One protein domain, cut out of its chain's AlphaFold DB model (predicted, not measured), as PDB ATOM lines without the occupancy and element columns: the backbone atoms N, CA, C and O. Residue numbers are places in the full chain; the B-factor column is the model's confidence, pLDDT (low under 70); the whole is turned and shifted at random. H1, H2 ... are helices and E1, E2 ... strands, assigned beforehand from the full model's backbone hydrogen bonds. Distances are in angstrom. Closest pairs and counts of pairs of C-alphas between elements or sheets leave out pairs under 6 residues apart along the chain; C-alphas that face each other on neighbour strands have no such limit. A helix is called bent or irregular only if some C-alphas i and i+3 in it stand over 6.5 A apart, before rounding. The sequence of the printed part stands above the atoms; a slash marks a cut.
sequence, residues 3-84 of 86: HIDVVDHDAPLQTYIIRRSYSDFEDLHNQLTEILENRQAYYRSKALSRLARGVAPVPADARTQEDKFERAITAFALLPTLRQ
ATOM      1  N   HIS A   3      -1.236  52.890  14.271       92.06
ATOM      2  CA  HIS A   3      -2.367  53.607  14.845       92.06
ATOM      3  C   HIS A   3      -3.475  53.637  13.793       92.06
ATOM      4  O   HIS A   3      -3.208  53.944  12.632       92.06
ATOM      5  N   ILE A   4      -4.681  53.256  14.194       88.00
ATOM      6  CA  ILE A   4      -5.861  53.192  13.338       88.00
ATOM      7  C   ILE A   4      -6.877  54.159  13.924       88.00
ATOM      8  O   ILE A   4      -7.366  53.934  15.034       88.00
ATOM      9  N   ASP A   5      -7.191  55.204  13.174       87.62
ATOM     10  CA  ASP A   5      -8.257  56.134  13.519       87.62
ATOM     11  C   ASP A   5      -9.558  55.588  12.938       87.62
ATOM     12  O   ASP A   5      -9.755  55.576  11.721       87.62
ATOM     13  N   VAL A   6     -10.431  55.072  13.802       83.12
ATOM     14  CA  VAL A   6     -11.735  54.577  13.365       83.12
ATOM     15  C   VAL A   6     -12.737  55.710  13.468       83.12
ATOM     16  O   VAL A   6     -13.015  56.203  14.561       83.12
ATOM     17  N   VAL A   7     -13.258  56.124  12.316       82.12
ATOM     18  CA  VAL A   7     -14.266  57.176  12.197       82.12
ATOM     19  C   VAL A   7     -15.626  56.516  12.023       82.12
ATOM     20  O   VAL A   7     -15.834  55.768  11.069       82.12
ATOM     21  N   ASP A   8     -16.546  56.793  12.942       77.19
ATOM     22  CA  ASP A   8     -17.947  56.411  12.789       77.19
ATOM     23  C   ASP A   8     -18.636  57.381  11.815       77.19
ATOM     24  O   ASP A   8     -18.557  58.599  11.976       77.19
ATOM     25  N   HIS A   9     -19.289  56.863  10.774       72.06
ATOM     26  CA  HIS A   9     -20.002  57.695   9.801       72.06
ATOM     27  C   HIS A   9     -21.324  58.249  10.341       72.06
ATOM     28  O   HIS A   9     -21.731  59.328   9.909       72.06
ATOM     29  N   ASP A  10     -21.950  57.569  11.303       76.94
ATOM     30  CA  ASP A  10     -23.200  58.010  11.926       76.94
ATOM     31  C   ASP A  10     -22.939  58.917  13.145       76.94
ATOM     32  O   ASP A  10     -23.800  59.701  13.547       76.94
ATOM     33  N   ALA A  11     -21.721  58.870  13.698       70.06
ATOM     34  CA  ALA A  11     -21.255  59.726  14.788       70.06
ATOM     35  C   ALA A  11     -19.812  60.229  14.547       70.06
ATOM     36  O   ALA A  11     -18.895  59.868  15.284       70.06
ATOM     37  N   PRO A  12     -19.583  61.124  13.565       62.22
ATOM     38  CA  PRO A  12     -18.242  61.534  13.113       62.22
ATOM     39  C   PRO A  12     -17.366  62.234  14.163       62.22
ATOM     40  O   PRO A  12     -16.170  62.409  13.947       62.22
ATOM     41  N   LEU A  13     -17.934  62.637  15.304       64.88
ATOM     42  CA  LEU A  13     -17.186  63.193  16.437       64.88
ATOM     43  C   LEU A  13     -16.638  62.110  17.382       64.88
ATOM     44  O   LEU A  13     -15.812  62.409  18.242       64.88
ATOM     45  N   GLN A  14     -17.082  60.861  17.233       64.25
ATOM     46  CA  GLN A  14     -16.674  59.728  18.052       64.25
ATOM     47  C   GLN A  14     -15.595  58.913  17.330       64.25
ATOM     48  O   GLN A  14     -15.782  57.752  16.976       64.25
ATOM     49  N   THR A  15     -14.439  59.536  17.114       69.00
ATOM     50  CA  THR A  15     -13.257  58.831  16.611       69.00
ATOM     51  C   THR A  15     -12.595  58.085  17.762       69.00
ATOM     52  O   THR A  15     -12.237  58.696  18.772       69.00
ATOM     53  N   TYR A  16     -12.398  56.775  17.624       78.56
ATOM     54  CA  TYR A  16     -11.596  56.000  18.572       78.56
ATOM     55  C   TYR A  16     -10.311  55.511  17.911       78.56
ATOM     56  O   TYR A  16     -10.308  55.008  16.788       78.56
ATOM     57  N   ILE A  17      -9.199  55.687  18.626       83.31
ATOM     58  CA  ILE A  17      -7.867  55.324  18.148       83.31
ATOM     59  C   ILE A  17      -7.528  53.940  18.684       83.31
ATOM     60  O   ILE A  17      -7.469  53.728  19.897       83.31
ATOM     61  N   ILE A  18      -7.258  53.002  17.783       89.50
ATOM     62  CA  ILE A  18      -6.782  51.667  18.138       89.50
ATOM     63  C   ILE A  18      -5.311  51.539  17.758       89.50
ATOM     64  O   ILE A  18      -4.863  52.038  16.730       89.50
ATOM     65  N   ARG A  19      -4.547  50.828  18.589       92.62
ATOM     66  CA  ARG A  19      -3.159  50.466  18.295       92.62
ATOM     67  C   ARG A  19      -3.083  48.978  17.972       92.62
ATOM     68  O   ARG A  19      -3.570  48.160  18.756       92.62
ATOM     69  N   ARG A  20      -2.473  48.633  16.840       93.00
ATOM     70  CA  ARG A  20      -2.311  47.244  16.385       93.00
ATOM     71  C   ARG A  20      -0.903  46.973  15.893       93.00
ATOM     72  O   ARG A  20      -0.244  47.844  15.326       93.00
ATOM     73  N   SER A  21      -0.400  45.782  16.157       94.56
ATOM     74  CA  SER A  21       0.844  45.295  15.571       94.56
ATOM     75  C   SER A  21       0.618  44.886  14.105       94.56
ATOM     76  O   SER A  21      -0.515  44.880  13.639       94.56
ATOM     77  N   TYR A  22       1.684  44.576  13.360       94.31
ATOM     78  CA  TYR A  22       1.523  44.011  12.012       94.31
ATOM     79  C   TYR A  22       0.862  42.626  12.062       94.31
ATOM     80  O   TYR A  22      -0.055  42.367  11.291       94.31
ATOM     81  N   SER A  23       1.280  41.774  13.004       95.69
ATOM     82  CA  SER A  23       0.740  40.419  13.161       95.69
ATOM     83  C   SER A  23      -0.754  40.428  13.478       95.69
ATOM     84  O   SER A  23      -1.477  39.585  12.971       95.69
ATOM     85  N   ASP A  24      -1.254  41.438  14.201       93.94
ATOM     86  CA  ASP A  24      -2.696  41.569  14.451       93.94
ATOM     87  C   ASP A  24      -3.496  41.712  13.136       93.94
ATOM     88  O   ASP A  24      -4.642  41.271  13.053       93.94
ATOM     89  N   PHE A  25      -2.916  42.341  12.103       93.50
ATOM     90  CA  PHE A  25      -3.547  42.447  10.783       93.50
ATOM     91  C   PHE A  25      -3.443  41.152   9.984       93.50
ATOM     92  O   PHE A  25      -4.370  40.827   9.246       93.50
ATOM     93  N   GLU A  26      -2.334  40.430  10.117       95.31
ATOM     94  CA  GLU A  26      -2.151  39.117   9.495       95.31
ATOM     95  C   GLU A  26      -3.172  38.113  10.048       95.31
ATOM     96  O   GLU A  26      -3.889  37.471   9.280       95.31
ATOM     97  N   ASP A  27      -3.340  38.074  11.371       96.75
ATOM     98  CA  ASP A  27      -4.351  37.253  12.039       96.75
ATOM     99  C   ASP A  27      -5.768  37.632  11.592       96.75
ATOM    100  O   ASP A  27      -6.572  36.761  11.246       96.75
ATOM    101  N   LEU A  28      -6.075  38.934  11.535       94.12
ATOM    102  CA  LEU A  28      -7.365  39.425  11.047       94.12
ATOM    103  C   LEU A  28      -7.614  39.016   9.588       94.12
ATOM    104  O   LEU A  28      -8.723  38.611   9.242       94.12
ATOM    105  N   HIS A  29      -6.600  39.113   8.728       93.62
ATOM    106  CA  HIS A  29      -6.703  38.717   7.327       93.62
ATOM    107  C   HIS A  29      -7.006  37.224   7.183       93.62
ATOM    108  O   HIS A  29      -7.910  36.854   6.429       93.62
ATOM    109  N   ASN A  30      -6.303  36.380   7.938       94.75
ATOM    110  CA  ASN A  30      -6.517  34.936   7.935       94.75
ATOM    111  C   ASN A  30      -7.939  34.584   8.398       94.75
ATOM    112  O   ASN A  30      -8.647  33.852   7.707       94.75
ATOM    113  N   GLN A  31      -8.404  35.187   9.498       93.88
ATOM    114  CA  GLN A  31      -9.765  34.984  10.009       93.88
ATOM    115  C   GLN A  31     -10.841  35.425   9.007       93.88
ATOM    116  O   GLN A  31     -11.824  34.718   8.782       93.88
ATOM    117  N   LEU A  32     -10.673  36.595   8.378       91.25
ATOM    118  CA  LEU A  32     -11.622  37.087   7.375       91.25
ATOM    119  C   LEU A  32     -11.640  36.200   6.127       91.25
ATOM    120  O   LEU A  32     -12.715  35.948   5.579       91.25
ATOM    121  N   THR A  33     -10.479  35.706   5.702       90.94
ATOM    122  CA  THR A  33     -10.357  34.782   4.568       90.94
ATOM    123  C   THR A  33     -11.093  33.483   4.854       90.94
ATOM    124  O   THR A  33     -11.955  33.091   4.069       90.94
ATOM    125  N   GLU A  34     -10.864  32.882   6.020       91.44
ATOM    126  CA  GLU A  34     -11.553  31.664   6.442       91.44
ATOM    127  C   GLU A  34     -13.082  31.850   6.469       91.44
ATOM    128  O   GLU A  34     -13.833  31.016   5.958       91.44
ATOM    129  N   ILE A  35     -13.575  32.974   7.003       88.62
ATOM    130  CA  ILE A  35     -15.014  33.279   7.016       88.62
ATOM    131  C   ILE A  35     -15.572  33.370   5.589       88.62
ATOM    132  O   ILE A  35     -16.662  32.854   5.320       88.62
ATOM    133  N   LEU A  36     -14.859  34.033   4.677       86.00
ATOM    134  CA  LEU A  36     -15.292  34.176   3.288       86.00
ATOM    135  C   LEU A  36     -15.297  32.835   2.554       86.00
ATOM    136  O   LEU A  36     -16.276  32.530   1.869       86.00
ATOM    137  N   GLU A  37     -14.263  32.019   2.731       86.75
ATOM    138  CA  GLU A  37     -14.163  30.687   2.134       86.75
ATOM    139  C   GLU A  37     -15.264  29.756   2.649       86.75
ATOM    140  O   GLU A  37     -15.976  29.136   1.852       86.75
ATOM    141  N   ASN A  38     -15.498  29.736   3.963       84.94
ATOM    142  CA  ASN A  38     -16.561  28.945   4.580       84.94
ATOM    143  C   ASN A  38     -17.948  29.370   4.083       84.94
ATOM    144  O   ASN A  38     -18.781  28.526   3.736       84.94
ATOM    145  N   ARG A  39     -18.205  30.679   3.977       81.56
ATOM    146  CA  ARG A  39     -19.462  31.195   3.412       81.56
ATOM    147  C   ARG A  39     -19.595  30.845   1.934       81.56
ATOM    148  O   ARG A  39     -20.673  30.444   1.503       81.56
ATOM    149  N   GLN A  40     -18.521  30.942   1.155       78.31
ATOM    150  CA  GLN A  40     -18.536  30.551  -0.252       78.31
ATOM    151  C   GLN A  40     -18.841  29.058  -0.411       78.31
ATOM    152  O   GLN A  40     -19.668  28.692  -1.248       78.31
ATOM    153  N   ALA A  41     -18.224  28.195   0.399       77.19
ATOM    154  CA  ALA A  41     -18.489  26.759   0.418       77.19
ATOM    155  C   ALA A  41     -19.943  26.451   0.819       77.19
ATOM    156  O   ALA A  41     -20.621  25.652   0.160       77.19
ATOM    157  N   TYR A  42     -20.462  27.144   1.836       79.94
ATOM    158  CA  TYR A  42     -21.863  27.052   2.247       79.94
ATOM    159  C   TYR A  42     -22.818  27.437   1.108       79.94
ATOM    160  O   TYR A  42     -23.713  26.670   0.754       79.94
ATOM    161  N   TYR A  43     -22.614  28.583   0.459       71.88
ATOM    162  CA  TYR A  43     -23.496  29.015  -0.627       71.88
ATOM    163  C   TYR A  43     -23.351  28.162  -1.889       71.88
ATOM    164  O   TYR A  43     -24.353  27.890  -2.547       71.88
ATOM    165  N   ARG A  44     -22.147  27.667  -2.205       72.38
ATOM    166  CA  ARG A  44     -21.936  26.694  -3.290       72.38
ATOM    167  C   ARG A  44     -22.719  25.409  -3.044       72.38
ATOM    168  O   ARG A  44     -23.461  24.975  -3.921       72.38
ATOM    169  N   SER A  45     -22.602  24.824  -1.853       74.44
ATOM    170  CA  SER A  45     -23.335  23.600  -1.505       74.44
ATOM    171  C   SER A  45     -24.853  23.826  -1.476       74.44
ATOM    172  O   SER A  45     -25.606  22.997  -1.994       74.44
ATOM    173  N   LYS A  46     -25.318  24.984  -0.985       75.19
ATOM    174  CA  LYS A  46     -26.731  25.399  -1.029       75.19
ATOM    175  C   LYS A  46     -27.239  25.557  -2.466       75.19
ATOM    176  O   LYS A  46     -28.321  25.060  -2.776       75.19
ATOM    177  N   ALA A  47     -26.470  26.195  -3.350       68.31
ATOM    178  CA  ALA A  47     -26.816  26.365  -4.762       68.31
ATOM    179  C   ALA A  47     -26.883  25.016  -5.495       68.31
ATOM    180  O   ALA A  47     -27.878  24.737  -6.162       68.31
ATOM    181  N   LEU A  48     -25.894  24.138  -5.296       67.62
ATOM    182  CA  LEU A  48     -25.902  22.772  -5.835       67.62
ATOM    183  C   LEU A  48     -27.102  21.963  -5.321       67.62
ATOM    184  O   LEU A  48     -27.785  21.305  -6.100       67.62
ATOM    185  N   SER A  49     -27.429  22.081  -4.032       70.38
ATOM    186  CA  SER A  49     -28.599  21.424  -3.430       70.38
ATOM    187  C   SER A  49     -29.935  21.968  -3.949       70.38
ATOM    188  O   SER A  49     -30.943  21.261  -3.934       70.38
ATOM    189  N   ARG A  50     -29.990  23.238  -4.372       66.81
ATOM    190  CA  ARG A  50     -31.171  23.831  -5.027       66.81
ATOM    191  C   ARG A  50     -31.301  23.351  -6.468       66.81
ATOM    192  O   ARG A  50     -32.397  22.957  -6.855       66.81
ATOM    193  N   LEU A  51     -30.192  23.306  -7.208       64.75
ATOM    194  CA  LEU A  51     -30.136  22.758  -8.567       64.75
ATOM    195  C   LEU A  51     -30.561  21.285  -8.599       64.75
ATOM    196  O   LEU A  51     -31.410  20.919  -9.403       64.75
ATOM    197  N   ALA A  52     -30.051  20.461  -7.677       67.44
ATOM    198  CA  ALA A  52     -30.429  19.050  -7.558       67.44
ATOM    199  C   ALA A  52     -31.921  18.850  -7.227       67.44
ATOM    200  O   ALA A  52     -32.519  17.860  -7.635       67.44
ATOM    201  N   ARG A  53     -32.536  19.804  -6.515       69.75
ATOM    202  CA  ARG A  53     -33.975  19.811  -6.207       69.75
ATOM    203  C   ARG A  53     -34.839  20.461  -7.294       69.75
ATOM    204  O   ARG A  53     -36.039  20.607  -7.087       69.75
ATOM    205  N   GLY A  54     -34.257  20.881  -8.421       62.91
ATOM    206  CA  GLY A  54     -34.984  21.545  -9.510       62.91
ATOM    207  C   GLY A  54     -35.535  22.930  -9.147       62.91
ATOM    208  O   GLY A  54     -36.418  23.440  -9.833       62.91
ATOM    209  N   VAL A  55     -35.041  23.549  -8.069       60.16
ATOM    210  CA  VAL A  55     -35.482  24.877  -7.627       60.16
ATOM    211  C   VAL A  55     -34.789  25.935  -8.482       60.16
ATOM    212  O   VAL A  55     -33.559  25.977  -8.537       60.16
ATOM    213  N   ALA A  56     -35.575  26.813  -9.112       58.81
ATOM    214  CA  ALA A  56     -35.060  27.896  -9.942       58.81
ATOM    215  C   ALA A  56     -34.040  28.778  -9.173       58.81
ATOM    216  O   ALA A  56     -34.203  29.009  -7.961       58.81
ATOM    217  N   PRO A  57     -32.982  29.272  -9.850       57.19
ATOM    218  CA  PRO A  57     -32.047  30.233  -9.270       57.19
ATOM    219  C   PRO A  57     -32.781  31.470  -8.741       57.19
ATOM    220  O   PRO A  57     -33.856  31.814  -9.233       57.19
ATOM    221  N   VAL A  58     -32.199  32.131  -7.734       59.12
ATOM    222  CA  VAL A  58     -32.741  33.374  -7.159       59.12
ATOM    223  C   VAL A  58     -33.071  34.361  -8.295       59.12
ATOM    224  O   VAL A  58     -32.202  34.603  -9.139       59.12
ATOM    225  N   PRO A  59     -34.310  34.888  -8.365       57.72
ATOM    226  CA  PRO A  59     -34.740  35.760  -9.454       57.72
ATOM    227  C   PRO A  59     -33.884  37.032  -9.536       57.72
ATOM    228  O   PRO A  59     -33.312  37.490  -8.546       57.72
ATOM    229  N   ALA A  60     -33.801  37.614 -10.736       55.97
ATOM    230  CA  ALA A  60     -32.987  38.802 -11.009       55.97
ATOM    231  C   ALA A  60     -33.376  40.021 -10.149       55.97
ATOM    232  O   ALA A  60     -32.518  40.869  -9.893       55.97
ATOM    233  N   ASP A  61     -34.612  40.042  -9.644       53.78
ATOM    234  CA  ASP A  61     -35.199  41.086  -8.796       53.78
ATOM    235  C   ASP A  61     -34.909  40.887  -7.297       53.78
ATOM    236  O   ASP A  61     -35.728  41.215  -6.438       53.78
ATOM    237  N   ALA A  62     -33.744  40.326  -6.974       57.22
ATOM    238  CA  ALA A  62     -33.211  40.187  -5.621       57.22
ATOM    239  C   ALA A  62     -33.242  41.531  -4.863       57.22
ATOM    240  O   ALA A  62     -32.460  42.446  -5.146       57.22
ATOM    241  N   ARG A  63     -34.161  41.656  -3.897       55.47
ATOM    242  CA  ARG A  63     -34.391  42.906  -3.152       55.47
ATOM    243  C   ARG A  63     -33.454  43.065  -1.958       55.47
ATOM    244  O   ARG A  63     -33.156  44.198  -1.589       55.47
ATOM    245  N   THR A  64     -32.966  41.967  -1.379       67.31
ATOM    246  CA  THR A  64     -32.118  42.009  -0.178       67.31
ATOM    247  C   THR A  64     -30.623  41.941  -0.518       67.31
ATOM    248  O   THR A  64     -30.220  41.457  -1.579       67.31
ATOM    249  N   GLN A  65     -29.774  42.467   0.370       64.94
ATOM    250  CA  GLN A  65     -28.314  42.424   0.211       64.94
ATOM    251  C   GLN A  65     -27.781  40.983   0.235       64.94
ATOM    252  O   GLN A  65     -26.855  40.662  -0.510       64.94
ATOM    253  N   GLU A  66     -28.411  40.113   1.027       64.62
ATOM    254  CA  GLU A  66     -28.116  38.680   1.060       64.62
ATOM    255  C   GLU A  66     -28.421  38.020  -0.286       64.62
ATOM    256  O   GLU A  66     -27.567  37.318  -0.817       64.62
ATOM    257  N   ASP A  67     -29.562  38.328  -0.911       64.12
ATOM    258  CA  ASP A  67     -29.913  37.783  -2.229       64.12
ATOM    259  C   ASP A  67     -28.934  38.231  -3.327       64.12
ATOM    260  O   ASP A  67     -28.563  37.455  -4.212       64.12
ATOM    261  N   LYS A  68     -28.481  39.493  -3.274       67.25
ATOM    262  CA  LYS A  68     -27.471  40.024  -4.206       67.25
ATOM    263  C   LYS A  68     -26.130  39.308  -4.040       67.25
ATOM    264  O   LYS A  68     -25.475  39.002  -5.038       67.25
ATOM    265  N   PHE A  69     -25.741  39.012  -2.802       65.12
ATOM    266  CA  PHE A  69     -24.519  38.275  -2.493       65.12
ATOM    267  C   PHE A  69     -24.625  36.794  -2.892       65.12
ATOM    268  O   PHE A  69     -23.731  36.278  -3.565       65.12
ATOM    269  N   GLU A  70     -25.751  36.137  -2.589       65.62
ATOM    270  CA  GLU A  70     -26.057  34.779  -3.055       65.62
ATOM    271  C   GLU A  70     -25.981  34.693  -4.585       65.62
ATOM    272  O   GLU A  70     -25.391  33.752  -5.126       65.62
ATOM    273  N   ARG A  71     -26.516  35.693  -5.301       69.56
ATOM    274  CA  ARG A  71     -26.426  35.784  -6.765       69.56
ATOM    275  C   ARG A  71     -24.986  35.940  -7.245       69.56
ATOM    276  O   ARG A  71     -24.593  35.230  -8.168       69.56
ATOM    277  N   ALA A  72     -24.206  36.839  -6.644       66.19
ATOM    278  CA  ALA A  72     -22.810  37.055  -7.021       66.19
ATOM    279  C   ALA A  72     -21.975  35.773  -6.851       66.19
ATOM    280  O   ALA A  72     -21.226  35.397  -7.753       66.19
ATOM    281  N   ILE A  73     -22.178  35.044  -5.749       65.69
ATOM    282  CA  ILE A  73     -21.502  33.765  -5.503       65.69
ATOM    283  C   ILE A  73     -21.997  32.676  -6.453       65.69
ATOM    284  O   ILE A  73     -21.180  31.926  -6.983       65.69
ATOM    285  N   THR A  74     -23.306  32.584  -6.699       63.28
ATOM    286  CA  THR A  74     -23.880  31.591  -7.623       63.28
ATOM    287  C   THR A  74     -23.348  31.799  -9.039       63.28
ATOM    288  O   THR A  74     -22.907  30.844  -9.672       63.28
ATOM    289  N   ALA A  75     -23.305  33.045  -9.519       64.69
ATOM    290  CA  ALA A  75     -22.708  33.380 -10.808       64.69
ATOM    291  C   ALA A  75     -21.229  32.969 -10.853       64.69
ATOM    292  O   ALA A  75     -20.816  32.277 -11.778       64.69
ATOM    293  N   PHE A  76     -20.453  33.308  -9.819       58.09
ATOM    294  CA  PHE A  76     -19.032  32.966  -9.746       58.09
ATOM    295  C   PHE A  76     -18.777  31.450  -9.693       58.09
ATOM    296  O   PHE A  76     -17.847  30.941 -10.312       58.09
ATOM    297  N   ALA A  77     -19.618  30.707  -8.973       59.25
ATOM    298  CA  ALA A  77     -19.514  29.259  -8.823       59.25
ATOM    299  C   ALA A  77     -19.957  28.472 -10.065       59.25
ATOM    300  O   ALA A  77     -19.505  27.343 -10.239       59.25
ATOM    301  N   LEU A  78     -20.815  29.044 -10.917       57.25
ATOM    302  CA  LEU A  78     -21.312  28.409 -12.146       57.25
ATOM    303  C   LEU A  78     -20.474  28.736 -13.396       57.25
ATOM    304  O   LEU A  78     -20.628  28.075 -14.427       57.25
ATOM    305  N   LEU A  79     -19.545  29.697 -13.313       55.66
ATOM    306  CA  LEU A  79     -18.579  30.000 -14.380       55.66
ATOM    307  C   LEU A  79     -17.772  28.772 -14.868       55.66
ATOM    308  O   LEU A  79     -17.608  28.642 -16.083       55.66
ATOM    309  N   PRO A  80     -17.312  27.833 -14.010       54.28
ATOM    310  CA  PRO A  80     -16.600  26.638 -14.471       54.28
ATOM    311  C   PRO A  80     -17.498  25.671 -15.256       54.28
ATOM    312  O   PRO A  80     -17.030  25.006 -16.175       54.28
ATOM    313  N   THR A  81     -18.796  25.610 -14.935       49.84
ATOM    314  CA  THR A  81     -19.750  24.681 -15.571       49.84
ATOM    315  C   THR A  81     -20.311  25.186 -16.900       49.84
ATOM    316  O   THR A  81     -20.704  24.381 -17.739       49.84
ATOM    317  N   LEU A  82     -20.321  26.504 -17.132       46.53
ATOM    318  CA  LEU A  82     -20.745  27.087 -18.413       46.53
ATOM    319  C   LEU A  82     -19.671  26.966 -19.504       46.53
ATOM    320  O   LEU A  82     -20.002  26.951 -20.686       46.53
ATOM    321  N   ARG A  83     -18.392  26.834 -19.127       45.72
ATOM    322  CA  ARG A  83     -17.271  26.735 -20.077       45.72
ATOM    323  C   ARG A  83     -17.067  25.329 -20.663       45.72
ATOM    324  O   ARG A  83     -16.320  25.194 -21.617       45.72
ATOM    325  N   GLN A  84     -17.725  24.300 -20.123       47.41
ATOM    326  CA  GLN A  84     -17.654  22.918 -20.633       47.41
ATOM    327  C   GLN A  84     -18.766  22.565 -21.643       47.41
ATOM    328  O   GLN A  84     -18.862  21.415 -22.061       47.41
TER     329      GLN A  84
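What this domain is: This is residues 3 to 84 of the 86 residues of a protein of Phytophthora fragariae (UniProt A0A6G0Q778). One long helix, H1, makes the longest axis of an open, thin shape, with a small two-stranded hairpin, E1 and E2, at the end where H1 begins and a second, shorter helix, H2, crossing H1 nearer its other end. A long loop, residues 53 to 64, leads from the end of H1 back to H2, which packs on H1 with residues 70 to 77. The printed part has 82 residues with two named strands and two named helices, in the order E1, E2, H1, H2, and its class is mostly helix; the sheet, E1 - E2, is antiparallel. It is extended, with a radius of gyration of the C-alphas of 18.7 A, and elongated, spanning 51 by 30 by 21 A.

How they stand to each other: Start with E1, residues 3 to 6, and E2, residues 16 to 20, a hairpin of antiparallel neighbours with 143 degrees between their directions. Look at C-alphas 3 and 19, which face each other at 4.7 A, then at N 4 and O 18, 2.8 A apart, and N 18 and O 4, 2.9 A apart, both within hydrogen-bond range. A tight link of one residue leads from E2 to H1, residues 22 to 52; E1 and H1 are apart. Farther on, H2, residues 65 to 82, touches H1 with residues 70 to 77 alone, meeting residues 40 to 47 of H1. Their closest C-alphas are those of Arg 44 and Ala 77, 6.6 A apart, and their lines are only just about perpendicular, at 72 degrees. H2 is apart from both E1 and E2. In H1 every O i to N i+4 pair is within hydrogen-bond range; in H2, 12 of 14 are.

Where its parts are: Find C-alpha 3 at (-2.367, 53.607, 14.845), where E1 begins; it is 9.5 A long, and E2 is 12.9 A. From C-alpha 22 at (1.523, 44.011, 12.012), H1 runs 45.0 A to C-alpha 52 at (-30.429, 19.050, -7.558). H2 runs 25.3 A from C-alpha 65 to C-alpha 82 at (-20.745, 27.087, -18.413), with a kink of 28 degrees near residue 76; it is only just irregular, with C-alphas 77 and 80 6.9 A apart.

The domain as a whole: The two C-alphas farthest apart, those of Leu 13 and Gln 84, are 54.7 A apart. Residues 22 to 38, which belong to H1, stand free, and so do residues 79 to 84, of which 79 to 82 belong to H2. The printed part has no cut; the link from H1 to H2, 12 residues, is long, and that from E1 to E2, 9 residues, is short. The mean pLDDT of the printed part is 73.3; look for values under 70 at residues 12 to 15, 47 to 48 and 50 to 84 of this model.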